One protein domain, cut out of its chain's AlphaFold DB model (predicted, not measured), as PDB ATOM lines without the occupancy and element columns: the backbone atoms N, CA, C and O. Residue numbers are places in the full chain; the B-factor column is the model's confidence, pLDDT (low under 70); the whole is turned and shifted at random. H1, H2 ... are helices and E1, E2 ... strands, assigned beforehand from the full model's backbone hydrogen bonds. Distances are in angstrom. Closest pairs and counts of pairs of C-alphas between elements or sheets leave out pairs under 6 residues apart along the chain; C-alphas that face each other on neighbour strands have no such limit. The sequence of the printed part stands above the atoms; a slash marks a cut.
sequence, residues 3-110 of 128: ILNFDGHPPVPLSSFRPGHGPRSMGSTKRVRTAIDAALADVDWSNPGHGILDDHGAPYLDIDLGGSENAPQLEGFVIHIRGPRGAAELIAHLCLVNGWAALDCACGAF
ATOM      1  N   ILE A   3      48.680  -6.016  23.397       97.56
ATOM      2  CA  ILE A   3      49.308  -5.978  22.078       97.56
ATOM      3  C   ILE A   3      50.810  -5.780  22.255       97.56
ATOM      4  O   ILE A   3      51.247  -4.960  23.065       97.56
ATOM      5  N   LEU A   4      51.589  -6.562  21.516       96.50
ATOM      6  CA  LEU A   4      53.041  -6.653  21.629       96.50
ATOM      7  C   LEU A   4      53.682  -6.642  20.240       96.50
ATOM      8  O   LEU A   4      53.148  -7.248  19.313       96.50
ATOM      9  N   ASN A   5      54.848  -6.013  20.092       96.31
ATOM     10  CA  ASN A   5      55.561  -6.002  18.815       96.31
ATOM     11  C   ASN A   5      56.486  -7.222  18.665       96.31
ATOM     12  O   ASN A   5      57.377  -7.433  19.489       96.31
ATOM     13  N   PHE A   6      56.314  -7.981  17.581       95.00
ATOM     14  CA  PHE A   6      57.185  -9.099  17.203       95.00
ATOM     15  C   PHE A   6      57.853  -8.895  15.833       95.00
ATOM     16  O   PHE A   6      58.449  -9.832  15.305       95.00
ATOM     17  N   ASP A   7      57.785  -7.690  15.257       92.50
ATOM     18  CA  ASP A   7      58.296  -7.354  13.919       92.50
ATOM     19  C   ASP A   7      57.828  -8.352  12.836       92.50
ATOM     20  O   ASP A   7      58.579  -8.735  11.941       92.50
ATOM     21  N   GLY A   8      56.581  -8.822  12.944       91.56
ATOM     22  CA  GLY A   8      55.985  -9.787  12.014       91.56
ATOM     23  C   GLY A   8      56.400 -11.245  12.231       91.56
ATOM     24  O   GLY A   8      55.957 -12.120  11.488       91.56
ATOM     25  N   HIS A   9      57.216 -11.545  13.244       90.62
ATOM     26  CA  HIS A   9      57.515 -12.925  13.612       90.62
ATOM     27  C   HIS A   9      56.372 -13.550  14.431       90.62
ATOM     28  O   HIS A   9      55.803 -12.884  15.298       90.62
ATOM     29  N   PRO A  10      56.058 -14.843  14.228       88.94
ATOM     30  CA  PRO A  10      55.099 -15.541  15.072       88.94
ATOM     31  C   PRO A  10      55.560 -15.545  16.537       88.94
ATOM     32  O   PRO A  10      56.710 -15.913  16.810       88.94
ATOM     33  N   PRO A  11      54.694 -15.173  17.494       91.69
ATOM     34  CA  PRO A  11      55.055 -15.218  18.899       91.69
ATOM     35  C   PRO A  11      55.178 -16.673  19.367       91.69
ATOM     36  O   PRO A  11      54.369 -17.537  19.020       91.69
ATOM     37  N   VAL A  12      56.183 -16.952  20.194       89.50
ATOM     38  CA  VAL A  12      56.289 -18.235  20.904       89.50
ATOM     39  C   VAL A  12      55.458 -18.192  22.193       89.50
ATOM     40  O   VAL A  12      55.175 -17.104  22.698       89.50
ATOM     41  N   PRO A  13      55.070 -19.337  22.783       88.50
ATOM     42  CA  PRO A  13      54.397 -19.345  24.081       88.50
ATOM     43  C   PRO A  13      55.208 -18.600  25.150       88.50
ATOM     44  O   PRO A  13      56.435 -18.711  25.173       88.50
ATOM     45  N   LEU A  14      54.537 -17.909  26.081       86.69
ATOM     46  CA  LEU A  14      55.204 -17.135  27.143       86.69
ATOM     47  C   LEU A  14      56.202 -17.976  27.959       86.69
ATOM     48  O   LEU A  14      57.283 -17.507  28.305       86.69
ATOM     49  N   SER A  15      55.888 -19.253  28.203       86.50
ATOM     50  CA  SER A  15      56.769 -20.208  28.896       86.50
ATOM     51  C   SER A  15      58.082 -20.501  28.158       86.50
ATOM     52  O   SER A  15      59.041 -21.003  28.745       86.50
ATOM     53  N   SER A  16      58.139 -20.197  26.862       87.50
ATOM     54  CA  SER A  16      59.303 -20.405  26.001       87.50
ATOM     55  C   SER A  16      60.161 -19.153  25.847       87.50
ATOM     56  O   SER A  16      61.195 -19.221  25.182       87.50
ATOM     57  N   PHE A  17      59.789 -18.030  26.469       85.38
ATOM     58  CA  PHE A  17      60.574 -16.805  26.381       85.38
ATOM     59  C   PHE A  17      61.987 -17.036  26.923       85.38
ATOM     60  O   PHE A  17      62.221 -17.739  27.912       85.38
ATOM     61  N   ARG A  18      62.955 -16.466  26.215       81.06
ATOM     62  CA  ARG A  18      64.366 -16.431  26.594       81.06
ATOM     63  C   ARG A  18      64.808 -14.971  26.612       81.06
ATOM     64  O   ARG A  18      64.219 -14.165  25.887       81.06
ATOM     65  N   PRO A  19      65.848 -14.617  27.381       76.94
ATOM     66  CA  PRO A  19      66.486 -13.314  27.241       76.94
ATOM     67  C   PRO A  19      66.820 -13.052  25.762       76.94
ATOM     68  O   PRO A  19      67.456 -13.884  25.121       76.94
ATOM     69  N   GLY A  20      66.328 -11.942  25.206       73.00
ATOM     70  CA  GLY A  20      66.512 -11.580  23.791       73.00
ATOM     71  C   GLY A  20      65.509 -12.178  22.790       73.00
ATOM     72  O   GLY A  20      65.548 -11.801  21.624       73.00
ATOM     73  N   HIS A  21      64.590 -13.049  23.221       73.19
ATOM     74  CA  HIS A  21      63.545 -13.670  22.384       73.19
ATOM     75  C   HIS A  21      62.125 -13.245  22.806       73.19
ATOM     76  O   HIS A  21      61.196 -14.051  22.798       73.19
ATOM     77  N   GLY A  22      61.982 -11.994  23.242       83.38
ATOM     78  CA  GLY A  22      60.716 -11.407  23.673       83.38
ATOM     79  C   GLY A  22      60.175 -10.376  22.679       83.38
ATOM     80  O   GLY A  22      60.776 -10.167  21.620       83.38
ATOM     81  N   PRO A  23      59.059  -9.718  23.028       91.19
ATOM     82  CA  PRO A  23      58.574  -8.581  22.267       91.19
ATOM     83  C   PRO A  23      59.635  -7.479  22.209       91.19
ATOM     84  O   PRO A  23      60.461  -7.332  23.115       91.19
ATOM     85  N   ARG A  24      59.623  -6.726  21.116       92.44
ATOM     86  CA  ARG A  24      60.480  -5.557  20.922       92.44
ATOM     87  C   ARG A  24      59.730  -4.294  21.317       92.44
ATOM     88  O   ARG A  24      58.502  -4.273  21.342       92.44
ATOM     89  N   SER A  25      60.478  -3.211  21.502       93.81
ATOM     90  CA  SER A  25      59.877  -1.890  21.643       93.81
ATOM     91  C   SER A  25      58.994  -1.563  20.430       93.81
ATOM     92  O   SER A  25      59.356  -1.819  19.278       93.81
ATOM     93  N   MET A  26      57.838  -0.965  20.694       94.94
ATOM     94  CA  MET A  26      56.915  -0.421  19.695       94.94
ATOM     95  C   MET A  26      57.303   1.011  19.280       94.94
ATOM     96  O   MET A  26      56.747   1.568  18.330       94.94
ATOM     97  N   GLY A  27      58.280   1.612  19.971       93.94
ATOM     98  CA  GLY A  27      58.681   3.009  19.813       93.94
ATOM     99  C   GLY A  27      57.837   3.964  20.660       93.94
ATOM    100  O   GLY A  27      57.261   3.566  21.665       93.94
ATOM    101  N   SER A  28      57.792   5.242  20.285       93.69
ATOM    102  CA  SER A  28      57.096   6.274  21.066       93.69
ATOM    103  C   SER A  28      55.571   6.185  20.962       93.69
ATOM    104  O   SER A  28      55.037   5.699  19.961       93.69
ATOM    105  N   THR A  29      54.857   6.765  21.934       93.69
ATOM    106  CA  THR A  29      53.382   6.878  21.920       93.69
ATOM    107  C   THR A  29      52.859   7.448  20.605       93.69
ATOM    108  O   THR A  29      51.918   6.920  20.019       93.69
ATOM    109  N   LYS A  30      53.499   8.504  20.082       93.38
ATOM    110  CA  LYS A  30      53.123   9.111  18.796       93.38
ATOM    111  C   LYS A  30      53.216   8.117  17.636       93.38
ATOM    112  O   LYS A  30      52.307   8.076  16.816       93.38
ATOM    113  N   ARG A  31      54.287   7.318  17.570       94.44
ATOM    114  CA  ARG A  31      54.459   6.304  16.521       94.44
ATOM    115  C   ARG A  31      53.370   5.238  16.607       94.44
ATOM    116  O   ARG A  31      52.809   4.886  15.576       94.44
ATOM    117  N   VAL A  32      53.075   4.753  17.814       96.00
ATOM    118  CA  VAL A  32      52.035   3.737  18.031       96.00
ATOM    119  C   VAL A  32      50.655   4.273  17.649       96.00
ATOM    120  O   VAL A  32      49.948   3.594  16.917       96.00
ATOM    121  N   ARG A  33      50.309   5.514  18.020       95.50
ATOM    122  CA  ARG A  33      49.060   6.157  17.572       95.50
ATOM    123  C   ARG A  33      48.965   6.255  16.056       95.50
ATOM    124  O   ARG A  33      47.989   5.794  15.491       95.50
ATOM    125  N   THR A  34      50.008   6.750  15.388       95.75
ATOM    126  CA  THR A  34      50.026   6.822  13.916       95.75
ATOM    127  C   THR A  34      49.848   5.447  13.263       95.75
ATOM    128  O   THR A  34      49.171   5.338  12.247       95.75
ATOM    129  N   ALA A  35      50.440   4.399  13.837       97.12
ATOM    130  CA  ALA A  35      50.270   3.026  13.365       97.12
ATOM    131  C   ALA A  35      48.845   2.488  13.592       97.12
ATOM    132  O   ALA A  35      48.327   1.751  12.754       97.12
ATOM    133  N   ILE A  36      48.205   2.874  14.700       96.88
ATOM    134  CA  ILE A  36      46.804   2.548  14.981       96.88
ATOM    135  C   ILE A  36      45.877   3.300  14.023       96.88
ATOM    136  O   ILE A  36      45.062   2.650  13.386       96.88
ATOM    137  N   ASP A  37      46.048   4.612  13.844       96.44
ATOM    138  CA  ASP A  37      45.225   5.444  12.946       96.44
ATOM    139  C   ASP A  37      45.309   4.992  11.480       96.44
ATOM    140  O   ASP A  37      44.375   5.163  10.701       96.44
ATOM    141  N   ALA A  38      46.438   4.397  11.086       96.31
ATOM    142  CA  ALA A  38      46.605   3.818   9.755       96.31
ATOM    143  C   ALA A  38      45.810   2.512   9.556       96.31
ATOM    144  O   ALA A  38      45.557   2.131   8.414       96.31
ATOM    145  N   ALA A  39      45.447   1.820  10.640       95.31
ATOM    146  CA  ALA A  39      44.741   0.537  10.618       95.31
ATOM    147  C   ALA A  39      43.271   0.644  11.059       95.31
ATOM    148  O   ALA A  39      42.438  -0.144  10.618       95.31
ATOM    149  N   LEU A  40      42.958   1.597  11.934       92.94
ATOM    150  CA  LEU A  40      41.639   1.862  12.495       92.94
ATOM    151  C   LEU A  40      41.303   3.332  12.242       92.94
ATOM    152  O   LEU A  40      41.980   4.223  12.748       92.94
ATOM    153  N   ALA A  41      40.259   3.580  11.455       89.38
ATOM    154  CA  ALA A  41      39.763   4.932  11.242       89.38
ATOM    155  C   ALA A  41      39.065   5.461  12.506       89.38
ATOM    156  O   ALA A  41      38.517   4.682  13.283       89.38
ATOM    157  N   ASP A  42      39.070   6.784  12.671       91.12
ATOM    158  CA  ASP A  42      38.231   7.509  13.634       91.12
ATOM    159  C   ASP A  42      38.462   7.178  15.122       91.12
ATOM    160  O   ASP A  42      37.568   7.344  15.950       91.12
ATOM    161  N   VAL A  43      39.677   6.760  15.494       94.38
ATOM    162  CA  VAL A  43      40.046   6.636  16.911       94.38
ATOM    163  C   VAL A  43      40.149   8.029  17.543       94.38
ATOM    164  O   VAL A  43      40.949   8.869  17.124       94.38
ATOM    165  N   ASP A  44      39.359   8.270  18.588       94.94
ATOM    166  CA  ASP A  44      39.432   9.490  19.386       94.94
ATOM    167  C   ASP A  44      40.643   9.437  20.325       94.94
ATOM    168  O   ASP A  44      40.684   8.646  21.267       94.94
ATOM    169  N   TRP A  45      41.613  10.319  20.078       94.81
ATOM    170  CA  TRP A  45      42.809  10.526  20.900       94.81
ATOM    171  C   TRP A  45      42.780  11.847  21.673       94.81
ATOM    172  O   TRP A  45      43.836  12.439  21.926       94.81
ATOM    173  N   SER A  46      41.595  12.332  22.059       93.75
ATOM    174  CA  SER A  46      41.446  13.500  22.941       93.75
ATOM    175  C   SER A  46      42.321  13.389  24.197       93.75
ATOM    176  O   SER A  46      42.815  14.396  24.705       93.75
ATOM    177  N   ASN A  47      42.587  12.158  24.652       91.12
ATOM    178  CA  ASN A  47      43.708  11.833  25.525       91.12
ATOM    179  C   ASN A  47      44.830  11.128  24.724       91.12
ATOM    180  O   ASN A  47      44.651  10.003  24.268       91.12
ATOM    181  N   PRO A  48      46.037  11.710  24.593       90.00
ATOM    182  CA  PRO A  48      47.125  11.108  23.816       90.00
ATOM    183  C   PRO A  48      47.609   9.728  24.291       90.00
ATOM    184  O   PRO A  48      48.282   9.036  23.529       90.00
ATOM    185  N   GLY A  49      47.335   9.355  25.543       92.50
ATOM    186  CA  GLY A  49      47.664   8.038  26.095       92.50
ATOM    187  C   GLY A  49      46.524   7.023  26.010       92.50
ATOM    188  O   GLY A  49      46.725   5.868  26.375       92.50
ATOM    189  N   HIS A  50      45.336   7.441  25.564       94.06
ATOM    190  CA  HIS A  50      44.113   6.653  25.663       94.06
ATOM    191  C   HIS A  50      43.185   6.911  24.471       94.06
ATOM    192  O   HIS A  50      42.679   8.017  24.303       94.06
ATOM    193  N   GLY A  51      42.999   5.887  23.642       94.94
ATOM    194  CA  GLY A  51      42.209   5.945  22.417       94.94
ATOM    195  C   GLY A  51      40.848   5.294  22.596       94.94
ATOM    196  O   GLY A  51      40.753   4.221  23.193       94.94
ATOM    197  N   ILE A  52      39.804   5.910  22.049       94.50
ATOM    198  CA  ILE A  52      38.457   5.337  22.035       94.50
ATOM    199  C   ILE A  52      37.992   5.201  20.590       94.50
ATOM    200  O   ILE A  52      37.933   6.181  19.856       94.50
ATOM    201  N   LEU A  53      37.634   3.983  20.195       92.75
ATOM    202  CA  LEU A  53      36.863   3.732  18.985       92.75
ATOM    203  C   LEU A  53      35.436   3.393  19.407       92.75
ATOM    204  O   LEU A  53      35.193   2.323  19.966       92.75
ATOM    205  N   ASP A  54      34.515   4.316  19.158       87.81
ATOM    206  CA  ASP A  54      33.083   4.152  19.403       87.81
ATOM    207  C   ASP A  54      32.331   4.603  18.151       87.81
ATOM    208  O   ASP A  54      32.024   5.781  17.979       87.81
ATOM    209  N   ASP A  55      32.097   3.662  17.239       74.00
ATOM    210  CA  ASP A  55      31.226   3.884  16.090       74.00
ATOM    211  C   ASP A  55      29.888   3.185  16.348       74.00
ATOM    212  O   ASP A  55      29.841   2.018  16.752       74.00
ATOM    213  N   HIS A  56      28.789   3.912  16.149       66.62
ATOM    214  CA  HIS A  56      27.422   3.495  16.458       66.62
ATOM    215  C   HIS A  56      26.962   2.360  15.521       66.62
ATOM    216  O   HIS A  56      26.158   2.554  14.611       66.62
ATOM    217  N   GLY A  57      27.471   1.150  15.763       65.88
ATOM    218  CA  GLY A  57      27.293  -0.040  14.925       65.88
ATOM    219  C   GLY A  57      28.518  -0.965  14.874       65.88
ATOM    220  O   GLY A  57      28.393  -2.105  14.422       65.88
ATOM    221  N   ALA A  58      29.670  -0.504  15.365       70.62
ATOM    222  CA  ALA A  58      30.941  -1.218  15.424       70.62
ATOM    223  C   ALA A  58      31.264  -1.679  16.866       70.62
ATOM    224  O   ALA A  58      30.581  -1.290  17.821       70.62
ATOM    225  N   PRO A  59      32.282  -2.534  17.071       81.00
ATOM    226  CA  PRO A  59      32.784  -2.831  18.411       81.00
ATOM    227  C   PRO A  59      33.379  -1.590  19.085       81.00
ATOM    228  O   PRO A  59      34.158  -0.860  18.478       81.00
ATOM    229  N   TYR A  60      33.099  -1.430  20.379       89.19
ATOM    230  CA  TYR A  60      33.754  -0.422  21.202       89.19
ATOM    231  C   TYR A  60      35.155  -0.910  21.593       89.19
ATOM    232  O   TYR A  60      35.287  -1.946  22.265       89.19
ATOM    233  N   LEU A  61      36.190  -0.170  21.192       93.31
ATOM    234  CA  LEU A  61      37.579  -0.421  21.589       93.31
ATOM    235  C   LEU A  61      38.084   0.707  22.482       93.31
ATOM    236  O   LEU A  61      38.019   1.880  22.134       93.31
ATOM    237  N   ASP A  62      38.632   0.319  23.622       94.44
ATOM    238  CA  ASP A  62      39.263   1.193  24.604       94.44
ATOM    239  C   ASP A  62      40.748   0.809  24.654       94.44
ATOM    240  O   ASP A  62      41.107  -0.312  25.029       94.44
ATOM    241  N   ILE A  63      41.590   1.698  24.122       96.12
ATOM    242  CA  ILE A  63      43.002   1.467  23.806       96.12
ATOM    243  C   ILE A  63      43.860   2.247  24.798       96.12
ATOM    244  O   ILE A  63      44.005   3.461  24.689       96.12
ATOM    245  N   ASP A  64      44.479   1.546  25.739       95.69
ATOM    246  CA  ASP A  64      45.339   2.130  26.764       95.69
ATOM    247  C   ASP A  64      46.816   1.931  26.409       95.69
ATOM    248  O   ASP A  64      47.340   0.813  26.456       95.69
ATOM    249  N   LEU A  65      47.495   3.028  26.056       94.50
ATOM    250  CA  LEU A  65      48.924   3.040  25.736       94.50
ATOM    251  C   LEU A  65      49.812   3.131  26.989       94.50
ATOM    252  O   LEU A  65      51.035   3.103  26.864       94.50
ATOM    253  N   GLY A  66      49.236   3.248  28.190       80.12
ATOM    254  CA  GLY A  66      49.953   3.181  29.466       80.12
ATOM    255  C   GLY A  66      50.941   4.325  29.730       80.12
ATOM    256  O   GLY A  66      51.772   4.215  30.632       80.12
ATOM    257  N   GLY A  67      50.893   5.417  28.961       68.88
ATOM    258  CA  GLY A  67      51.890   6.487  29.016       68.88
ATOM    259  C   GLY A  67      51.336   7.884  28.744       68.88
ATOM    260  O   GLY A  67      50.242   8.057  28.217       68.88
ATOM    261  N   SER A  68      52.128   8.905  29.091       67.62
ATOM    262  CA  SER A  68      51.882  10.276  28.632       67.62
ATOM    263  C   SER A  68      52.218  10.404  27.140       67.62
ATOM    264  O   SER A  68      52.913   9.556  26.573       67.62
ATOM    265  N   GLU A  69      51.782  11.493  26.495       68.12
ATOM    266  CA  GLU A  69      52.105  11.792  25.087       68.12
ATOM    267  C   GLU A  69      53.608  11.656  24.768       68.12
ATOM    268  O   GLU A  69      53.988  11.284  23.657       68.12
ATOM    269  N   ASN A  70      54.451  11.908  25.773       72.31
ATOM    270  CA  ASN A  70      55.902  11.954  25.667       72.31
ATOM    271  C   ASN A  70      56.601  10.670  26.134       72.31
ATOM    272  O   ASN A  70      57.815  10.703  26.343       72.31
ATOM    273  N   ALA A  71      55.885   9.554  26.324       77.25
ATOM    274  CA  ALA A  71      56.548   8.295  26.651       77.25
ATOM    275  C   ALA A  71      57.499   7.911  25.495       77.25
ATOM    276  O   ALA A  71      57.057   7.739  24.349       77.25
ATOM    277  N   PRO A  72      58.818   7.825  25.758       79.69
ATOM    278  CA  PRO A  72      59.805   7.690  24.694       79.69
ATOM    279  C   PRO A  72      59.769   6.300  24.052       79.69
ATOM    280  O   PRO A  72      60.100   6.172  22.872       79.69
ATOM    281  N   GLN A  73      59.366   5.276  24.811       88.88
ATOM    282  CA  GLN A  73      59.297   3.886  24.371       88.88
ATOM    283  C   GLN A  73      58.127   3.161  25.042       88.88
ATOM    284  O   GLN A  73      57.987   3.195  26.263       88.88
ATOM    285  N   LEU A  74      57.312   2.501  24.225       92.88
ATOM    286  CA  LEU A  74      56.269   1.569  24.627       92.88
ATOM    287  C   LEU A  74      56.745   0.148  24.339       92.88
ATOM    288  O   LEU A  74      57.248  -0.132  23.253       92.88
ATOM    289  N   GLU A  75      56.559  -0.752  25.296       92.00
ATOM    290  CA  GLU A  75      56.839  -2.190  25.135       92.00
ATOM    291  C   GLU A  75      55.590  -2.976  24.706       92.00
ATOM    292  O   GLU A  75      55.666  -4.121  24.264       92.00
ATOM    293  N   GLY A  76      54.422  -2.354  24.846       94.69
ATOM    294  CA  GLY A  76      53.120  -2.940  24.599       94.69
ATOM    295  C   GLY A  76      52.019  -1.969  24.994       94.69
ATOM    296  O   GLY A  76      52.283  -0.950  25.634       94.69
ATOM    297  N   PHE A  77      50.787  -2.305  24.641       96.56
ATOM    298  CA  PHE A  77      49.599  -1.572  25.076       96.56
ATOM    299  C   PHE A  77      48.426  -2.525  25.296       96.56
ATOM    300  O   PHE A  77      48.484  -3.697  24.913       96.56
ATOM    301  N   VAL A  78      47.368  -2.055  25.946       96.31
ATOM    302  CA  VAL A  78      46.200  -2.874  26.282       96.31
ATOM    303  C   VAL A  78      45.001  -2.424  25.460       96.31
ATOM    304  O   VAL A  78      44.760  -1.236  25.292       96.31
ATOM    305  N   ILE A  79      44.234  -3.390  24.954       95.44
ATOM    306  CA  ILE A  79      42.916  -3.141  24.367       95.44
ATOM    307  C   ILE A  79      41.855  -3.812  25.233       95.44
ATOM    308  O   ILE A  79      41.884  -5.031  25.477       95.44
ATOM    309  N   HIS A  80      40.891  -3.010  25.661       92.38
ATOM    310  CA  HIS A  80      39.633  -3.434  26.245       92.38
ATOM    311  C   HIS A  80      38.555  -3.422  25.160       92.38
ATOM    312  O   HIS A  80      38.336  -2.421  24.489       92.38
ATOM    313  N   ILE A  81      37.868  -4.551  24.994       88.94
ATOM    314  CA  ILE A  81      36.754  -4.679  24.052       88.94
ATOM    315  C   ILE A  81      35.457  -4.591  24.849       88.94
ATOM    316  O   ILE A  81      35.299  -5.308  25.844       88.94
ATOM    317  N   ARG A  82      34.511  -3.765  24.397       84.50
ATOM    318  CA  ARG A  82      33.127  -3.778  24.888       84.50
ATOM    319  C   ARG A  82      32.160  -3.923  23.713       84.50
ATOM    320  O   ARG A  82      32.424  -3.480  22.603       84.50
ATOM    321  N   GLY A  83      31.017  -4.546  23.977       72.50
ATOM    322  CA  GLY A  83      29.964  -4.730  22.979       72.50
ATOM    323  C   GLY A  83      30.097  -6.005  22.131       72.50
ATOM    324  O   GLY A  83      31.105  -6.717  22.199       72.50
ATOM    325  N   PRO A  84      29.032  -6.366  21.394       61.34
ATOM    326  CA  PRO A  84      28.959  -7.644  20.709       61.34
ATOM    327  C   PRO A  84      29.478  -7.557  19.264       61.34
ATOM    328  O   PRO A  84      28.838  -6.947  18.417       61.34
ATOM    329  N   ARG A  85      30.533  -8.338  18.982       68.31
ATOM    330  CA  ARG A  85      31.022  -8.761  17.643       68.31
ATOM    331  C   ARG A  85      31.880  -7.735  16.877       68.31
ATOM    332  O   ARG A  85      31.805  -6.542  17.119       68.31
ATOM    333  N   GLY A  86      32.741  -8.233  15.981       80.38
ATOM    334  CA  GLY A  86      33.576  -7.442  15.056       80.38
ATOM    335  C   GLY A  86      34.941  -6.988  15.592       80.38
ATOM    336  O   GLY A  86      35.830  -6.636  14.821       80.38
ATOM    337  N   ALA A  87      35.133  -6.981  16.916       88.69
ATOM    338  CA  ALA A  87      36.375  -6.494  17.524       88.69
ATOM    339  C   ALA A  87      37.588  -7.363  17.179       88.69
ATOM    340  O   ALA A  87      38.696  -6.853  17.023       88.69
ATOM    341  N   ALA A  88      37.381  -8.678  17.089       90.75
ATOM    342  CA  ALA A  88      38.456  -9.624  16.846       90.75
ATOM    343  C   ALA A  88      39.072  -9.407  15.459       90.75
ATOM    344  O   ALA A  88      40.290  -9.380  15.327       90.75
ATOM    345  N   GLU A  89      38.239  -9.174  14.447       91.44
ATOM    346  CA  GLU A  89      38.662  -8.916  13.074       91.44
ATOM    347  C   GLU A  89      39.451  -7.607  12.960       91.44
ATOM    348  O   GLU A  89      40.510  -7.583  12.332       91.44
ATOM    349  N   LEU A  90      38.990  -6.535  13.617       92.00
ATOM    350  CA  LEU A  90      39.706  -5.254  13.646       92.00
ATOM    351  C   LEU A  90      41.072  -5.374  14.322       92.00
ATOM    352  O   LEU A  90      42.069  -4.864  13.817       92.00
ATOM    353  N   ILE A  91      41.136  -6.072  15.454       93.94
ATOM    354  CA  ILE A  91      42.389  -6.235  16.193       93.94
ATOM    355  C   ILE A  91      43.345  -7.169  15.447       93.94
ATOM    356  O   ILE A  91      44.549  -6.912  15.422       93.94
ATOM    357  N   ALA A  92      42.838  -8.226  14.809       95.19
ATOM    358  CA  ALA A  92      43.644  -9.081  13.948       95.19
ATOM    359  C   ALA A  92      44.229  -8.285  12.778       95.19
ATOM    360  O   ALA A  92      45.434  -8.357  12.543       95.19
ATOM    361  N   HIS A  93      43.415  -7.460  12.110       95.25
ATOM    362  CA  HIS A  93      43.882  -6.556  11.061       95.25
ATOM    363  C   HIS A  93      44.970  -5.604  11.572       95.25
ATOM    364  O   HIS A  93      46.063  -5.578  11.005       95.25
ATOM    365  N   LEU A  94      44.715  -4.904  12.685       96.50
ATOM    366  CA  LEU A  94      45.673  -4.013  13.349       96.50
ATOM    367  C   LEU A  94      47.013  -4.710  13.619       96.50
ATOM    368  O   LEU A  94      48.072  -4.129  13.382       96.50
ATOM    369  N   CYS A  95      46.970  -5.948  14.110       97.62
ATOM    370  CA  CYS A  95      48.169  -6.719  14.416       97.62
ATOM    371  C   CYS A  95      48.926  -7.130  13.149       97.62
ATOM    372  O   CYS A  95      50.137  -6.926  13.067       97.62
ATOM    373  N   LEU A  96      48.221  -7.656  12.145       96.69
ATOM    374  CA  LEU A  96      48.820  -8.143  10.901       96.69
ATOM    375  C   LEU A  96      49.534  -7.032  10.126       96.69
ATOM    376  O   LEU A  96      50.663  -7.233   9.685       96.69
ATOM    377  N   VAL A  97      48.921  -5.849   9.992       97.00
ATOM    378  CA  VAL A  97      49.517  -4.745   9.212       97.00
ATOM    379  C   VAL A  97      50.718  -4.096   9.904       97.00
ATOM    380  O   VAL A  97      51.552  -3.492   9.234       97.00
ATOM    381  N   ASN A  98      50.834  -4.246  11.226       97.38
ATOM    382  CA  ASN A  98      51.920  -3.659  12.012       97.38
ATOM    383  C   ASN A  98      52.977  -4.674  12.477       97.38
ATOM    384  O   ASN A  98      53.959  -4.285  13.111       97.38
ATOM    385  N   GLY A  99      52.803  -5.967  12.182       96.44
ATOM    386  CA  GLY A  99      53.697  -7.023  12.664       96.44
ATOM    387  C   GLY A  99      53.614  -7.248  14.178       96.44
ATOM    388  O   GLY A  99      54.599  -7.641  14.812       96.44
ATOM    389  N   TRP A 100      52.455  -6.969  14.771       97.75
ATOM    390  CA  TRP A 100      52.192  -7.136  16.197       97.75
ATOM    391  C   TRP A 100      51.468  -8.451  16.483       97.75
ATOM    392  O   TRP A 100      50.960  -9.118  15.585       97.75
ATOM    393  N   ALA A 101      51.414  -8.819  17.758       97.00
ATOM    394  CA  ALA A 101      50.692  -9.978  18.254       97.00
ATOM    395  C   ALA A 101      49.740  -9.580  19.385       97.00
ATOM    396  O   ALA A 101      50.058  -8.710  20.197       97.00
ATOM    397  N   ALA A 102      48.602 -10.270  19.465       96.62
ATOM    398  CA  ALA A 102      47.627 -10.110  20.535       96.62
ATOM    399  C   ALA A 102      47.756 -11.248  21.556       96.62
ATOM    400  O   ALA A 102      47.646 -12.425  21.216       96.62
ATOM    401  N   LEU A 103      47.977 -10.895  22.817       95.25
ATOM    402  CA  LEU A 103      48.033 -11.793  23.963       95.25
ATOM    403  C   LEU A 103      46.716 -11.717  24.743       95.25
ATOM    404  O   LEU A 103      46.339 -10.657  25.262       95.25
ATOM    405  N   ASP A 104      46.032 -12.848  24.887       93.00
ATOM    406  CA  ASP A 104      44.921 -12.957  25.825       93.00
ATOM    407  C   ASP A 104      45.461 -13.119  27.250       93.00
ATOM    408  O   ASP A 104      45.856 -14.202  27.682       93.00
ATOM    409  N   CYS A 105      45.448 -12.015  27.997       89.81
ATOM    410  CA  CYS A 105      45.913 -11.970  29.379       89.81
ATOM    411  C   CYS A 105      45.133 -12.900  30.322       89.81
ATOM    412  O   CYS A 105      45.632 -13.195  31.403       89.81
ATOM    413  N   ALA A 106      43.929 -13.357  29.952       88.06
ATOM    414  CA  ALA A 106      43.147 -14.262  30.792       88.06
ATOM    415  C   ALA A 106      43.687 -15.701  30.765       88.06
ATOM    416  O   ALA A 106      43.637 -16.385  31.785       88.06
ATOM    417  N   CYS A 107      44.205 -16.161  29.623       87.81
ATOM    418  CA  CYS A 107      44.753 -17.514  29.476       87.81
ATOM    419  C   CYS A 107      46.277 -17.551  29.280       87.81
ATOM    420  O   CYS A 107      46.871 -18.625  29.325       87.81
ATOM    421  N   GLY A 108      46.920 -16.398  29.075       90.25
ATOM    422  CA  GLY A 108      48.359 -16.300  28.829       90.25
ATOM    423  C   GLY A 108      48.784 -16.834  27.458       90.25
ATOM    424  O   GLY A 108      49.952 -17.186  27.283       90.25
ATOM    425  N   ALA A 109      47.859 -16.917  26.498       92.06
ATOM    426  CA  ALA A 109      48.117 -17.421  25.152       92.06
ATOM    427  C   ALA A 109      47.988 -16.320  24.095       92.06
ATOM    428  O   ALA A 109      47.129 -15.439  24.183       92.06
ATOM    429  N   PHE A 110      48.847 -16.390  23.079       94.38
ATOM    430  CA  PHE A 110      48.720 -15.552  21.893       94.38
ATOM    431  C   PHE A 110      47.540 -16.014  21.043       94.38
ATOM    432  O   PHE A 110      47.300 -17.213  20.882       94.38
TER     433      PHE A 110
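AT A GLANCE: This is residues 3 to 110 of the 128 residues of an uncharacterized protein of Minicystis rosea (UniProt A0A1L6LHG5). A strongly twisted and curled sheet of six strands has the helices H1 and H2 on one face, H1 by the E2, E3 side and H2 beside E6 and E1, in two layers, a sheet and helices on one face of it. A long unnamed stretch, residues 6 to 28, reaches out from E1 to one end of the domain at Pro 19 before it comes back to H1. The printed part has 108 residues, in the order E1, H1, E2, E3, E4, E5, H2, E6; the sheet runs E2, E3, E4, E5, E1, E6, antiparallel throughout, and the class is mixed, with 49 residues, under half, in named elements. It is compact, with a radius of gyration of the C-alphas of 13.7 A and spans of 42 by 32 by 22 A.

HOW THE PARTS SIT: E1, residues 3 to 5, is an inner strand between E5, residues 76 to 82, and E6, residues 100 to 104. N 3 and O 77 are 2.8 A apart, and N 4 and O 101 2.9 A, both within hydrogen-bond range. H1, residues 29 to 37, is on the sheet at a height of 6.5 A, over none of its strands, but only just: 2 of its C-alphas fall on E3, residues 50 to 53. E2, residues 44 to 47, begins a meander, each strand the antiparallel neighbour of the one before: E2, E3, E4 of residues 60 to 64, and E5. Its three hairpins have N 44 and O 52 at 2.8 A, N 51 and O 63 at 2.8 A, and N 62 and O 80 at 2.9 A. E5 is staggered: residues 76 to 77 pair with E1 and 78 to 82 with E4. H2, residues 87 to 98, is on the sheet and stands at the sheet's level, with a height of 2.0 A; its closest C-alphas to E6 are Cys 95 and Ala 101, 5.6 A. E5, H2, E6 form a split strand-helix-strand unit, two strands running the same way with E1 between them, and a right-handed crossover. H1 and H2 are close but not clearly touching, Ile 36 and Leu 94 being the closest C-alphas at 6.9 A, at a steep tilt of 62 degrees, opposite ways. In H1 every O i to N i+4 pair is within hydrogen-bond range, in H2 7 of 8.

IN THESE COORDINATES: E1 begins at C-alpha 3 (49.308, -5.978, 22.078). H1 is 12.2 A long, E4 13.1 A, E5 20.0 A, H2 16.7 A and E6 13.4 A. E6 ends at C-alpha 104 (44.921, -12.957, 25.825).

THE WHOLE: The C-alphas of Pro 19 and His 56, the two farthest apart, are 43.9 A apart. The printed part has no cut. The links E1 to H1 and E4 to E5 are long. Residues 103 to 104 of E6 pair antiparallel with 109 to 110. The model's pLDDT is under 70 at residues 56 to 57, 67 to 69 and 84 to 85.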